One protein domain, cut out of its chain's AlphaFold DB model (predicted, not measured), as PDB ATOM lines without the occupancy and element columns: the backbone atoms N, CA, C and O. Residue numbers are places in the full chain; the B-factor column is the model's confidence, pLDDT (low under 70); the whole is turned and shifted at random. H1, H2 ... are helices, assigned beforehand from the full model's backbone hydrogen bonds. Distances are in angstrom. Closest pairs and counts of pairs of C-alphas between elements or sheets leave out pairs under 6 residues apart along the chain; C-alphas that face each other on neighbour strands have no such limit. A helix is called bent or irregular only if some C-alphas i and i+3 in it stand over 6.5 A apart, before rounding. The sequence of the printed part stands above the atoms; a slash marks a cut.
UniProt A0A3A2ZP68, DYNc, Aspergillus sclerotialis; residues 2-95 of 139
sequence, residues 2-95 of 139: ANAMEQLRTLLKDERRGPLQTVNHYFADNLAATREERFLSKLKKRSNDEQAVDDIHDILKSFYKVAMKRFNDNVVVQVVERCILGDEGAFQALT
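What this domain is: This is residues 2 to 95 of the 139 residues of the protein "DYNc" of Aspergillus sclerotialis (UniProt A0A3A2ZP68). One long helix, H3, makes a rod-like spine; H1 packs side by side along its later part, H2 crosses its earlier part slantwise on roughly the opposite side, and the little H4 sits just past its last residues. At one end of the rod residues 39 to 53, with the last residues of H2 and the first of H3, stick out free. The printed part has 94 residues, with four named helices in the order H1, H2, H3, H4 and no named strand; its class is all helix. The whole is extended, with a radius of gyration of the C-alphas of 19.2 A and spans of 66 by 23 by 19 A.

Where its parts are: Start with H3, residues 48 to 85: find C-alpha 48 at (284.436, 340.759, 295.933), and from there the helix runs 52.9 A to C-alpha 85 at (290.502, 288.250, 294.281). Go back to C-alpha 2 at (298.106, 292.180, 305.307), where H1, residues 2 to 17, begins; it is 22.4 A long. H2, residues 26 to 41, measures 22.3 A. H4, residues 90 to 94, measures 8.2 A and ends with C-alpha 94 at (289.486, 277.664, 297.014).

How they stand to each other: Begin at H3, the hub, which touches the three other helices. With its residues 67 to 84 alone it touches H1, and the closest C-alphas, those of Ala 4 and Val 79, are 5.2 A apart. These two helices run opposite ways at a shallow tilt of 12 degrees. Look next at residues 58 to 66 of H3, which alone touch H2: the closest C-alphas, those of Asn 30 and Ser 62, are 5.3 A apart. H2 and H3 form a helical hairpin, running opposite ways at a steep tilt of 44 degrees. H3 and H4 touch only at the corner by their link, with the C-alphas of Leu 85 and Phe 91 closest at 5.4 A. H1 is apart from H2 and from H4, and H2 is apart from H4. H3 is neither bent nor irregular, but only just: C-alphas 78 and 81 are 6.1 A apart. Every O i to N i+4 pair is within hydrogen-bond range in H1 and H2, against 31 of 34 in H3 and 0 of 1 in H4, where 2 of 2 O i to N i+3 pairs are within range.

The domain as a whole: The two C-alphas farthest apart are those of Lys 45 and Thr 95, at 66.2 A. Without the stretch that stands free, the body spans 53 by 23 by 18 A. The printed part has no cut and no long link; the link from H3 to H4 is tight, and the other two are short. In the B-factor column the mean pLDDT of the printed part is 84.8, and the model's confidence is under 70 at residues 2, 18, 41 to 46 and 93.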
ATOM      1  N   ALA A   2     297.193 291.107 304.871       69.75
ATOM      2  CA  ALA A   2     298.106 292.180 305.307       69.75
ATOM      3  C   ALA A   2     298.472 293.167 304.174       69.75
ATOM      4  O   ALA A   2     298.396 294.375 304.378       69.75
ATOM      5  N   ASN A   3     298.738 292.643 302.968       83.38
ATOM      6  CA  ASN A   3     299.019 293.430 301.759       83.38
ATOM      7  C   ASN A   3     297.849 294.368 301.375       83.38
ATOM      8  O   ASN A   3     298.038 295.567 301.212       83.38
ATOM      9  N   ALA A   4     296.606 293.869 301.366       87.81
ATOM     10  CA  ALA A   4     295.417 294.680 301.062       87.81
ATOM     11  C   ALA A   4     295.262 295.890 302.008       87.81
ATOM     12  O   ALA A   4     294.955 297.002 301.577       87.81
ATOM     13  N   MET A   5     295.515 295.688 303.306       90.06
ATOM     14  CA  MET A   5     295.452 296.766 304.299       90.06
ATOM     15  C   MET A   5     296.593 297.773 304.159       90.06
ATOM     16  O   MET A   5     296.404 298.956 304.447       90.06
ATOM     17  N   GLU A   6     297.775 297.329 303.745       92.06
ATOM     18  CA  GLU A   6     298.887 298.221 303.429       92.06
ATOM     19  C   GLU A   6     298.581 299.067 302.188       92.06
ATOM     20  O   GLU A   6     298.668 300.294 302.262       92.06
ATOM     21  N   GLN A   7     298.094 298.441 301.112       91.50
ATOM     22  CA  GLN A   7     297.699 299.128 299.882       91.50
ATOM     23  C   GLN A   7     296.618 300.183 300.143       91.50
ATOM     24  O   GLN A   7     296.744 301.331 299.715       91.50
ATOM     25  N   LEU A   8     295.588 299.844 300.928       93.19
ATOM     26  CA  LEU A   8     294.540 300.790 301.315       93.19
ATOM     27  C   LEU A   8     295.095 301.980 302.115       93.19
ATOM     28  O   LEU A   8     294.682 303.122 301.907       93.19
ATOM     29  N   ARG A   9     296.040 301.741 303.033       92.81
ATOM     30  CA  ARG A   9     296.683 302.817 303.805       92.81
ATOM     31  C   ARG A   9     297.506 303.738 302.917       92.81
ATOM     32  O   ARG A   9     297.534 304.936 303.189       92.81
ATOM     33  N   THR A  10     298.167 303.199 301.899       91.62
ATOM     34  CA  THR A  10     298.900 303.993 300.911       91.62
ATOM     35  C   THR A  10     297.935 304.871 300.120       91.62
ATOM     36  O   THR A  10     298.073 306.088 300.176       91.62
ATOM     37  N   LEU A  11     296.863 304.299 299.559       91.50
ATOM     38  CA  LEU A  11     295.825 305.066 298.852       91.50
ATOM     39  C   LEU A  11     295.226 306.189 299.714       91.50
ATOM     40  O   LEU A  11     295.059 307.320 299.259       91.50
ATOM     41  N   LEU A  12     294.942 305.906 300.989       90.75
ATOM     42  CA  LEU A  12     294.445 306.915 301.928       90.75
ATOM     43  C   LEU A  12     295.472 308.011 302.228       90.75
ATOM     44  O   LEU A  12     295.089 309.161 302.441       90.75
ATOM     45  N   LYS A  13     296.764 307.680 302.306       89.06
ATOM     46  CA  LYS A  13     297.819 308.685 302.498       89.06
ATOM     47  C   LYS A  13     297.941 309.575 301.268       89.06
ATOM     48  O   LYS A  13     298.044 310.786 301.445       89.06
ATOM     49  N   ASP A  14     297.874 308.997 300.076       85.94
ATOM     50  CA  ASP A  14     298.010 309.721 298.815       85.94
ATOM     51  C   ASP A  14     296.876 310.736 298.637       85.94
ATOM     52  O   ASP A  14     297.134 311.910 298.375       85.94
ATOM     53  N   GLU A  15     295.627 310.342 298.906       84.44
ATOM     54  CA  GLU A  15     294.483 311.260 298.810       84.44
ATOM     55  C   GLU A  15     294.437 312.302 299.946       84.44
ATOM     56  O   GLU A  15     293.906 313.395 299.761       84.44
ATOM     57  N   ARG A  16     294.999 312.011 301.133       80.88
ATOM     58  CA  ARG A  16     295.000 312.955 302.276       80.88
ATOM     59  C   ARG A  16     296.184 313.919 302.294       80.88
ATOM     60  O   ARG A  16     296.084 314.959 302.941       80.88
ATOM     61  N   ARG A  17     297.320 313.554 301.695       74.38
ATOM     62  CA  ARG A  17     298.578 314.327 301.751       74.38
ATOM     63  C   ARG A  17     299.073 314.797 300.387       74.38
ATOM     64  O   ARG A  17     300.026 315.572 300.345       74.38
ATOM     65  N   GLY A  18     298.460 314.344 299.299       69.62
ATOM     66  CA  GLY A  18     298.809 314.789 297.959       69.62
ATOM     67  C   GLY A  18     298.446 316.261 297.722       69.62
ATOM     68  O   GLY A  18     297.468 316.760 298.288       69.62
ATOM     69  N   PRO A  19     299.207 316.980 296.877       72.88
ATOM     70  CA  PRO A  19     298.789 318.289 296.395       72.88
ATOM     71  C   PRO A  19     297.444 318.169 295.663       72.88
ATOM     72  O   PRO A  19     297.208 317.203 294.937       72.88
ATOM     73  N   LEU A  20     296.559 319.156 295.851       70.44
ATOM     74  CA  LEU A  20     295.243 319.220 295.202       70.44
ATOM     75  C   LEU A  20     295.408 319.466 293.696       70.44
ATOM     76  O   LEU A  20     295.289 320.590 293.211       70.44
ATOM     77  N   GLN A  21     295.737 318.412 292.956       79.06
ATOM     78  CA  GLN A  21     295.966 318.454 291.520       79.06
ATOM     79  C   GLN A  21     295.255 317.294 290.834       79.06
ATOM     80  O   GLN A  21     295.220 316.158 291.313       79.06
ATOM     81  N   THR A  22     294.644 317.600 289.697       83.50
ATOM     82  CA  THR A  22     293.995 316.610 288.851       83.50
ATOM     83  C   THR A  22     294.168 316.999 287.395       83.50
ATOM     84  O   THR A  22     294.011 318.161 287.031       83.50
ATOM     85  N   VAL A  23     294.501 316.010 286.570       84.38
ATOM     86  CA  VAL A  23     294.523 316.121 285.102       84.38
ATOM     87  C   VAL A  23     293.223 315.600 284.485       84.38
ATOM     88  O   VAL A  23     293.099 315.486 283.270       84.38
ATOM     89  N   ASN A  24     292.245 315.239 285.321       87.69
ATOM     90  CA  ASN A  24     290.971 314.719 284.863       87.69
ATOM     91  C   ASN A  24     290.149 315.843 284.209       87.69
ATOM     92  O   ASN A  24     289.828 316.840 284.860       87.69
ATOM     93  N   HIS A  25     289.779 315.652 282.943       85.19
ATOM     94  CA  HIS A  25     289.038 316.633 282.150       85.19
ATOM     95  C   HIS A  25     287.672 316.997 282.757       85.19
ATOM     96  O   HIS A  25     287.266 318.153 282.676       85.19
ATOM     97  N   TYR A  26     287.028 316.078 283.489       87.88
ATOM     98  CA  TYR A  26     285.759 316.348 284.174       87.88
ATOM     99  C   TYR A  26     285.871 317.386 285.296       87.88
ATOM    100  O   TYR A  26     284.850 317.845 285.804       87.88
ATOM    101  N   PHE A  27     287.075 317.753 285.748       89.69
ATOM    102  CA  PHE A  27     287.221 318.814 286.744       89.69
ATOM    103  C   PHE A  27     286.658 320.146 286.234       89.69
ATOM    104  O   PHE A  27     285.921 320.809 286.965       89.69
ATOM    105  N   ALA A  28     286.953 320.500 284.978       88.81
ATOM    106  CA  ALA A  28     286.454 321.727 284.363       88.81
ATOM    107  C   ALA A  28     284.922 321.705 284.242       88.81
ATOM    108  O   ALA A  28     284.264 322.666 284.642       88.81
ATOM    109  N   ASP A  29     284.358 320.578 283.800       91.25
ATOM    110  CA  ASP A  29     282.909 320.394 283.667       91.25
ATOM    111  C   ASP A  29     282.197 320.462 285.024       91.25
ATOM    112  O   ASP A  29     281.192 321.154 285.186       91.25
ATOM    113  N   ASN A  30     282.753 319.798 286.045       89.31
ATOM    114  CA  ASN A  30     282.227 319.843 287.409       89.31
ATOM    115  C   ASN A  30     282.262 321.261 287.989       89.31
ATOM    116  O   ASN A  30     281.337 321.642 288.713       89.31
ATOM    117  N   LEU A  31     283.312 322.030 287.684       90.94
ATOM    118  CA  LEU A  31     283.449 323.413 288.127       90.94
ATOM    119  C   LEU A  31     282.430 324.322 287.444       90.94
ATOM    120  O   LEU A  31     281.782 325.112 288.130       90.94
ATOM    121  N   ALA A  32     282.245 324.180 286.132       89.44
ATOM    122  CA  ALA A  32     281.222 324.908 285.388       89.44
ATOM    123  C   ALA A  32     279.820 324.612 285.942       89.44
ATOM    124  O   ALA A  32     279.110 325.539 286.327       89.44
ATOM    125  N   ALA A  33     279.474 323.332 286.106       88.81
ATOM    126  CA  ALA A  33     278.181 322.915 286.643       88.81
ATOM    127  C   ALA A  33     277.943 323.422 288.077       88.81
ATOM    128  O   ALA A  33     276.845 323.855 288.419       88.81
ATOM    129  N   THR A  34     278.973 323.401 288.931       88.94
ATOM    130  CA  THR A  34     278.859 323.892 290.315       88.94
ATOM    131  C   THR A  34     278.666 325.414 290.360       88.94
ATOM    132  O   THR A  34     277.874 325.911 291.164       88.94
ATOM    133  N   ARG A  35     279.348 326.159 289.481       87.75
ATOM    134  CA  ARG A  35     279.179 327.615 289.350       87.75
ATOM    135  C   ARG A  35     277.795 327.984 288.824       87.75
ATOM    136  O   ARG A  35     277.193 328.928 289.329       87.75
ATOM    137  N   GLU A  36     277.281 327.239 287.850       85.25
ATOM    138  CA  GLU A  36     275.935 327.432 287.304       85.25
ATOM    139  C   GLU A  36     274.851 327.156 288.357       85.25
ATOM    140  O   GLU A  36     273.997 328.011 288.594       85.25
ATOM    141  N   GLU A  37     274.941 326.027 289.070       83.94
ATOM    142  CA  GLU A  37     274.067 325.695 290.208       83.94
ATOM    143  C   GLU A  37     274.036 326.845 291.228       83.94
ATOM    144  O   GLU A  37     272.972 327.275 291.688       83.94
ATOM    145  N   ARG A  38     275.210 327.400 291.547       81.75
ATOM    146  CA  ARG A  38     275.319 328.522 292.476       81.75
ATOM    147  C   ARG A  38     274.694 329.799 291.934       81.75
ATOM    148  O   ARG A  38     273.975 330.460 292.683       81.75
ATOM    149  N   PHE A  39     274.955 330.142 290.677       77.94
ATOM    150  CA  PHE A  39     274.394 331.328 290.037       77.94
ATOM    151  C   PHE A  39     272.861 331.296 290.067       77.94
ATOM    152  O   PHE A  39     272.231 332.266 290.486       77.94
ATOM    153  N   LEU A  40     272.271 330.143 289.740       73.62
ATOM    154  CA  LEU A  40     270.826 329.927 289.816       73.62
ATOM    155  C   LEU A  40     270.292 330.050 291.252       73.62
ATOM    156  O   LEU A  40     269.206 330.583 291.467       73.62
ATOM    157  N   SER A  41     271.062 329.604 292.250       69.50
ATOM    158  CA  SER A  41     270.650 329.656 293.660       69.50
ATOM    159  C   SER A  41     270.745 331.045 294.312       69.50
ATOM    160  O   SER A  41     270.134 331.269 295.360       69.50
ATOM    161  N   LYS A  42     271.515 331.987 293.745       65.69
ATOM    162  CA  LYS A  42     271.839 333.270 294.396       65.69
ATOM    163  C   LYS A  42     271.848 334.446 293.412       65.69
ATOM    164  O   LYS A  42     272.898 334.915 292.987       65.69
ATOM    165  N   LEU A  43     270.676 335.027 293.160       61.47
ATOM    166  CA  LEU A  43     270.505 336.282 292.405       61.47
ATOM    167  C   LEU A  43     270.791 337.549 293.246       61.47
ATOM    168  O   LEU A  43     270.009 338.500 293.231       61.47
ATOM    169  N   LYS A  44     271.882 337.591 294.027       63.38
ATOM    170  CA  LYS A  44     272.206 338.750 294.887       63.38
ATOM    171  C   LYS A  44     273.620 339.267 294.618       63.38
ATOM    172  O   LYS A  44     274.559 338.481 294.578       63.38
ATOM    173  N   LYS A  45     273.777 340.591 294.474       63.28
ATOM    174  CA  LYS A  45     275.091 341.259 294.393       63.28
ATOM    175  C   LYS A  45     275.890 340.947 295.663       63.28
ATOM    176  O   LYS A  45     275.459 341.328 296.750       63.28
ATOM    177  N   ARG A  46     277.025 340.265 295.512       68.00
ATOM    178  CA  ARG A  46     277.973 339.968 296.594       68.00
ATOM    179  C   ARG A  46     279.170 340.917 296.530       68.00
ATOM    180  O   ARG A  46     279.447 341.499 295.482       68.00
ATOM    181  N   SER A  47     279.852 341.081 297.661       80.00
ATOM    182  CA  SER A  47     281.164 341.740 297.704       80.00
ATOM    183  C   SER A  47     282.217 340.870 297.003       80.00
ATOM    184  O   SER A  47     282.057 339.651 296.926       80.00
ATOM    185  N   ASN A  48     283.314 341.477 296.546       81.19
ATOM    186  CA  ASN A  48     284.436 340.759 295.933       81.19
ATOM    187  C   ASN A  48     285.005 339.668 296.859       81.19
ATOM    188  O   ASN A  48     285.342 338.584 296.389       81.19
ATOM    189  N   ASP A  49     285.044 339.916 298.172       86.75
ATOM    190  CA  ASP A  49     285.562 338.952 299.153       86.75
ATOM    191  C   ASP A  49     284.679 337.703 299.259       86.75
ATOM    192  O   ASP A  49     285.169 336.577 299.319       86.75
ATOM    193  N   GLU A  50     283.355 337.881 299.229       85.62
ATOM    194  CA  GLU A  50     282.414 336.758 299.260       85.62
ATOM    195  C   GLU A  50     282.488 335.926 297.976       85.62
ATOM    196  O   GLU A  50     282.345 334.704 298.032       85.62
ATOM    197  N   GLN A  51     282.734 336.573 296.833       83.62
ATOM    198  CA  GLN A  51     282.933 335.887 295.560       83.62
ATOM    199  C   GLN A  51     284.217 335.048 295.575       83.62
ATOM    200  O   GLN A  51     284.200 333.904 295.132       83.62
ATOM    201  N   ALA A  52     285.306 335.570 296.146       88.50
ATOM    202  CA  ALA A  52     286.556 334.825 296.272       88.50
ATOM    203  C   ALA A  52     286.397 333.572 297.155       88.50
ATOM    204  O   ALA A  52     286.893 332.498 296.811       88.50
ATOM    205  N   VAL A  53     285.665 333.685 298.271       90.50
ATOM    206  CA  VAL A  53     285.340 332.538 299.142       90.50
ATOM    207  C   VAL A  53     284.523 331.490 298.386       90.50
ATOM    208  O   VAL A  53     284.813 330.293 298.458       90.50
ATOM    209  N   ASP A  54     283.517 331.939 297.642       88.12
ATOM    210  CA  ASP A  54     282.684 331.083 296.811       88.12
ATOM    211  C   ASP A  54     283.523 330.348 295.745       88.12
ATOM    212  O   ASP A  54     283.413 329.125 295.605       88.12
ATOM    213  N   ASP A  55     284.400 331.051 295.034       88.88
ATOM    214  CA  ASP A  55     285.241 330.465 293.989       88.88
ATOM    215  C   ASP A  55     286.172 329.381 294.543       88.88
ATOM    216  O   ASP A  55     286.256 328.288 293.975       88.88
ATOM    217  N   ILE A  56     286.814 329.635 295.689       91.38
ATOM    218  CA  ILE A  56     287.642 328.636 296.379       91.38
ATOM    219  C   ILE A  56     286.796 327.415 296.746       91.38
ATOM    220  O   ILE A  56     287.203 326.277 296.503       91.38
ATOM    221  N   HIS A  57     285.598 327.630 297.292       91.94
ATOM    222  CA  HIS A  57     284.700 326.537 297.640       91.94
ATOM    223  C   HIS A  57     284.308 325.697 296.413       91.94
ATOM    224  O   HIS A  57     284.271 324.470 296.498       91.94
ATOM    225  N   ASP A  58     284.009 326.315 295.269       91.19
ATOM    226  CA  ASP A  58     283.608 325.583 294.059       91.19
ATOM    227  C   ASP A  58     284.752 324.788 293.448       91.19
ATOM    228  O   ASP A  58     284.541 323.656 293.002       91.19
ATOM    229  N   ILE A  59     285.966 325.335 293.496       91.19
ATOM    230  CA  ILE A  59     287.189 324.626 293.115       91.19
ATOM    231  C   ILE A  59     287.368 323.390 294.003       91.19
ATOM    232  O   ILE A  59     287.515 322.281 293.486       91.19
ATOM    233  N   LEU A  60     287.276 323.549 295.328       91.69
ATOM    234  CA  LEU A  60     287.420 322.442 296.276       91.69
ATOM    235  C   LEU A  60     286.321 321.385 296.103       91.69
ATOM    236  O   LEU A  60     286.625 320.193 296.045       91.69
ATOM    237  N   LYS A  61     285.054 321.797 295.956       91.38
ATOM    238  CA  LYS A  61     283.913 320.888 295.737       91.38
ATOM    239  C   LYS A  61     284.094 320.080 294.452       91.38
ATOM    240  O   LYS A  61     283.895 318.865 294.448       91.38
ATOM    241  N   SER A  62     284.489 320.740 293.366       91.06
ATOM    242  CA  SER A  62     284.696 320.103 292.059       91.06
ATOM    243  C   SER A  62     285.887 319.152 292.068       91.06
ATOM    244  O   SER A  62     285.798 318.050 291.526       91.06
ATOM    245  N   PHE A  63     286.971 319.529 292.745       91.06
ATOM    246  CA  PHE A  63     288.131 318.665 292.931       91.06
ATOM    247  C   PHE A  63     287.760 317.417 293.733       91.06
ATOM    248  O   PHE A  63     288.036 316.296 293.305       91.06
ATOM    249  N   TYR A  64     287.073 317.601 294.862       90.81
ATOM    250  CA  TYR A  64     286.689 316.508 295.747       90.81
ATOM    251  C   TYR A  64     285.782 315.486 295.048       90.81
ATOM    252  O   TYR A  64     285.963 314.282 295.225       90.81
ATOM    253  N   LYS A  65     284.867 315.934 294.174       91.38
ATOM    254  CA  LYS A  65     284.056 315.036 293.328       91.38
ATOM    255  C   LYS A  65     284.914 314.101 292.470       91.38
ATOM    256  O   LYS A  65     284.569 312.931 292.323       91.38
ATOM    257  N   VAL A  66     286.008 314.600 291.897       91.88
ATOM    258  CA  VAL A  66     286.929 313.792 291.081       91.88
ATOM    259  C   VAL A  66     287.774 312.875 291.964       91.88
ATOM    260  O   VAL A  66     287.879 311.683 291.675       91.88
ATOM    261  N   ALA A  67     288.340 313.409 293.049       90.62
ATOM    262  CA  ALA A  67     289.188 312.658 293.972       90.62
ATOM    263  C   ALA A  67     288.447 311.466 294.599       90.62
ATOM    264  O   ALA A  67     288.979 310.362 294.624       90.62
ATOM    265  N   MET A  68     287.187 311.643 295.013       90.94
ATOM    266  CA  MET A  68     286.373 310.548 295.555       90.94
ATOM    267  C   MET A  68     286.161 309.408 294.556       90.94
ATOM    268  O   MET A  68     286.270 308.243 294.930       90.94
ATOM    269  N   LYS A  69     285.853 309.731 293.292       91.56
ATOM    270  CA  LYS A  69     285.665 308.710 292.250       91.56
ATOM    271  C   LYS A  69     286.956 307.927 292.030       91.56
ATOM    272  O   LYS A  69     286.946 306.708 292.119       91.56
ATOM    273  N   ARG A  70     288.075 308.641 291.872       91.38
ATOM    274  CA  ARG A  70     289.406 308.038 291.727       91.38
ATOM    275  C   ARG A  70     289.764 307.142 292.911       91.38
ATOM    276  O   ARG A  70     290.274 306.046 292.706       91.38
ATOM    277  N   PHE A  71     289.510 307.596 294.136       92.62
ATOM    278  CA  PHE A  71     289.768 306.801 295.332       92.62
ATOM    279  C   PHE A  71     288.956 305.504 295.326       92.62
ATOM    280  O   PHE A  71     289.527 304.437 295.529       92.62
ATOM    281  N   ASN A  72     287.654 305.586 295.044       94.25
ATOM    282  CA  ASN A  72     286.794 304.407 294.974       94.25
ATOM    283  C   ASN A  72     287.270 303.419 293.905       94.25
ATOM    284  O   ASN A  72     287.427 302.240 294.212       94.25
ATOM    285  N   ASP A  73     287.567 303.900 292.697       94.38
ATOM    286  CA  ASP A  73     288.071 303.056 291.609       94.38
ATOM    287  C   ASP A  73     289.389 302.376 292.010       94.38
ATOM    288  O   ASP A  73     289.563 301.172 291.831       94.38
ATOM    289  N   ASN A  74     290.300 303.123 292.640       93.25
ATOM    290  CA  ASN A  74     291.566 302.578 293.118       93.25
ATOM    291  C   ASN A  74     291.384 301.535 294.222       93.25
ATOM    292  O   ASN A  74     292.116 300.549 294.240       93.25
ATOM    293  N   VAL A  75     290.429 301.712 295.138       94.75
ATOM    294  CA  VAL A  75     290.137 300.702 296.164       94.75
ATOM    295  C   VAL A  75     289.596 299.429 295.521       94.75
ATOM    296  O   VAL A  75     290.081 298.342 295.836       94.75
ATOM    297  N   VAL A  76     288.638 299.546 294.601       94.56
ATOM    298  CA  VAL A  76     288.063 298.385 293.908       94.56
ATOM    299  C   VAL A  76     289.153 297.626 293.153       94.56
ATOM    300  O   VAL A  76     289.375 296.450 293.422       94.56
ATOM    301  N   VAL A  77     289.906 298.304 292.292       92.69
ATOM    302  CA  VAL A  77     290.890 297.636 291.431       92.69
ATOM    303  C   VAL A  77     292.102 297.148 292.230       92.69
ATOM    304  O   VAL A  77     292.536 296.004 292.106       92.69
ATOM    305  N   GLN A  78     292.695 298.006 293.064       91.94
ATOM    306  CA  GLN A  78     293.976 297.677 293.693       91.94
ATOM    307  C   GLN A  78     293.811 296.823 294.946       91.94
ATOM    308  O   GLN A  78     294.643 295.957 295.196       91.94
ATOM    309  N   VAL A  79     292.768 297.056 295.745       92.19
ATOM    310  CA  VAL A  79     292.588 296.342 297.016       92.19
ATOM    311  C   VAL A  79     291.706 295.117 296.817       92.19
ATOM    312  O   VAL A  79     292.092 294.024 297.223       92.19
ATOM    313  N   VAL A  80     290.537 295.271 296.194       90.62
ATOM    314  CA  VAL A  80     289.584 294.161 296.061       90.62
ATOM    315  C   VAL A  80     290.020 293.211 294.952       90.62
ATOM    316  O   VAL A  80     290.336 292.056 295.229       90.62
ATOM    317  N   GLU A  81     290.091 293.688 293.715       90.06
ATOM    318  CA  GLU A  81     290.384 292.826 292.571       90.06
ATOM    319  C   GLU A  81     291.797 292.260 292.650       90.06
ATOM    320  O   GLU A  81     291.968 291.050 292.595       90.06
ATOM    321  N   ARG A  82     292.820 293.097 292.852       88.62
ATOM    322  CA  ARG A  82     294.208 292.618 292.840       88.62
ATOM    323  C   ARG A  82     294.625 291.899 294.126       88.62
ATOM    324  O   ARG A  82     295.212 290.827 294.037       88.62
ATOM    325  N   CYS A  83     294.375 292.465 295.310       88.44
ATOM    326  CA  CYS A  83     294.892 291.876 296.555       88.44
ATOM    327  C   CYS A  83     293.985 290.806 297.181       88.44
ATOM    328  O   CYS A  83     294.487 289.991 297.955       88.44
ATOM    329  N   ILE A  84     292.668 290.830 296.942       86.00
ATOM    330  CA  ILE A  84     291.737 289.859 297.546       86.00
ATOM    331  C   ILE A  84     291.350 288.772 296.543       86.00
ATOM    332  O   ILE A  84     291.379 287.596 296.907       86.00
ATOM    333  N   LEU A  85     290.997 289.163 295.317       86.69
ATOM    334  CA  LEU A  85     290.502 288.250 294.281       86.69
ATOM    335  C   LEU A  85     291.580 287.787 293.290       86.69
ATOM    336  O   LEU A  85     291.352 286.822 292.571       86.69
ATOM    337  N   GLY A  86     292.724 288.470 293.239       82.38
ATOM    338  CA  GLY A  86     293.797 288.194 292.286       82.38
ATOM    339  C   GLY A  86     294.585 286.926 292.605       82.38
ATOM    340  O   GLY A  86     294.291 286.214 293.562       82.38
ATOM    341  N   ASP A  87     295.626 286.672 291.815       75.88
ATOM    342  CA  ASP A  87     296.398 285.417 291.819       75.88
ATOM    343  C   ASP A  87     297.126 285.111 293.141       75.88
ATOM    344  O   ASP A  87     297.399 283.956 293.451       75.88
ATOM    345  N   GLU A  88     297.390 286.127 293.964       72.38
ATOM    346  CA  GLU A  88     297.931 285.965 295.327       72.38
ATOM    347  C   GLU A  88     296.874 286.234 296.420       72.38
ATOM    348  O   GLU A  88     297.177 286.394 297.607       72.38
ATOM    349  N   GLY A  89     295.615 286.358 296.010       75.31
ATOM    350  CA  GLY A  89     294.481 286.693 296.852       75.31
ATOM    351  C   GLY A  89     293.969 285.507 297.662       75.31
ATOM    352  O   GLY A  89     294.163 284.343 297.324       75.31
ATOM    353  N   ALA A  90     293.243 285.799 298.743       72.19
ATOM    354  CA  ALA A  90     292.663 284.761 299.600       72.19
ATOM    355  C   ALA A  90     291.655 283.869 298.858       72.19
ATOM    356  O   ALA A  90     291.404 282.746 299.285       72.19
ATOM    357  N   PHE A  91     291.085 284.363 297.757       72.44
ATOM    358  CA  PHE A  91     290.139 283.608 296.944       72.44
ATOM    359  C   PHE A  91     290.795 282.448 296.181       72.44
ATOM    360  O   PHE A  91     290.144 281.438 295.931       72.44
ATOM    361  N   GLN A  92     292.094 282.546 295.885       73.12
ATOM    362  CA  GLN A  92     292.825 281.471 295.214       73.12
ATOM    363  C   GLN A  92     292.919 280.208 296.069       73.12
ATOM    364  O   GLN A  92     292.993 279.122 295.520       73.12
ATOM    365  N   ALA A  93     292.802 280.318 297.398       68.94
ATOM    366  CA  ALA A  93     292.818 279.173 298.311       68.94
ATOM    367  C   ALA A  93     291.658 278.171 298.109       68.94
ATOM    368  O   ALA A  93     291.664 277.115 298.735       68.94
ATOM    369  N   LEU A  94     290.659 278.502 297.285       74.00
ATOM    370  CA  LEU A  94     289.486 277.664 297.014       74.00
ATOM    371  C   LEU A  94     289.347 277.290 295.530       74.00
ATOM    372  O   LEU A  94     288.249 276.960 295.078       74.00
ATOM    373  N   THR A  95     290.426 277.351 294.750       81.69
ATOM    374  CA  THR A  95     290.389 276.891 293.357       81.69
ATOM    375  C   THR A  95     290.343 275.367 293.260       81.69
ATOM    376  O   THR A  95     290.883 274.680 294.131       81.69
TER     377      THR A  95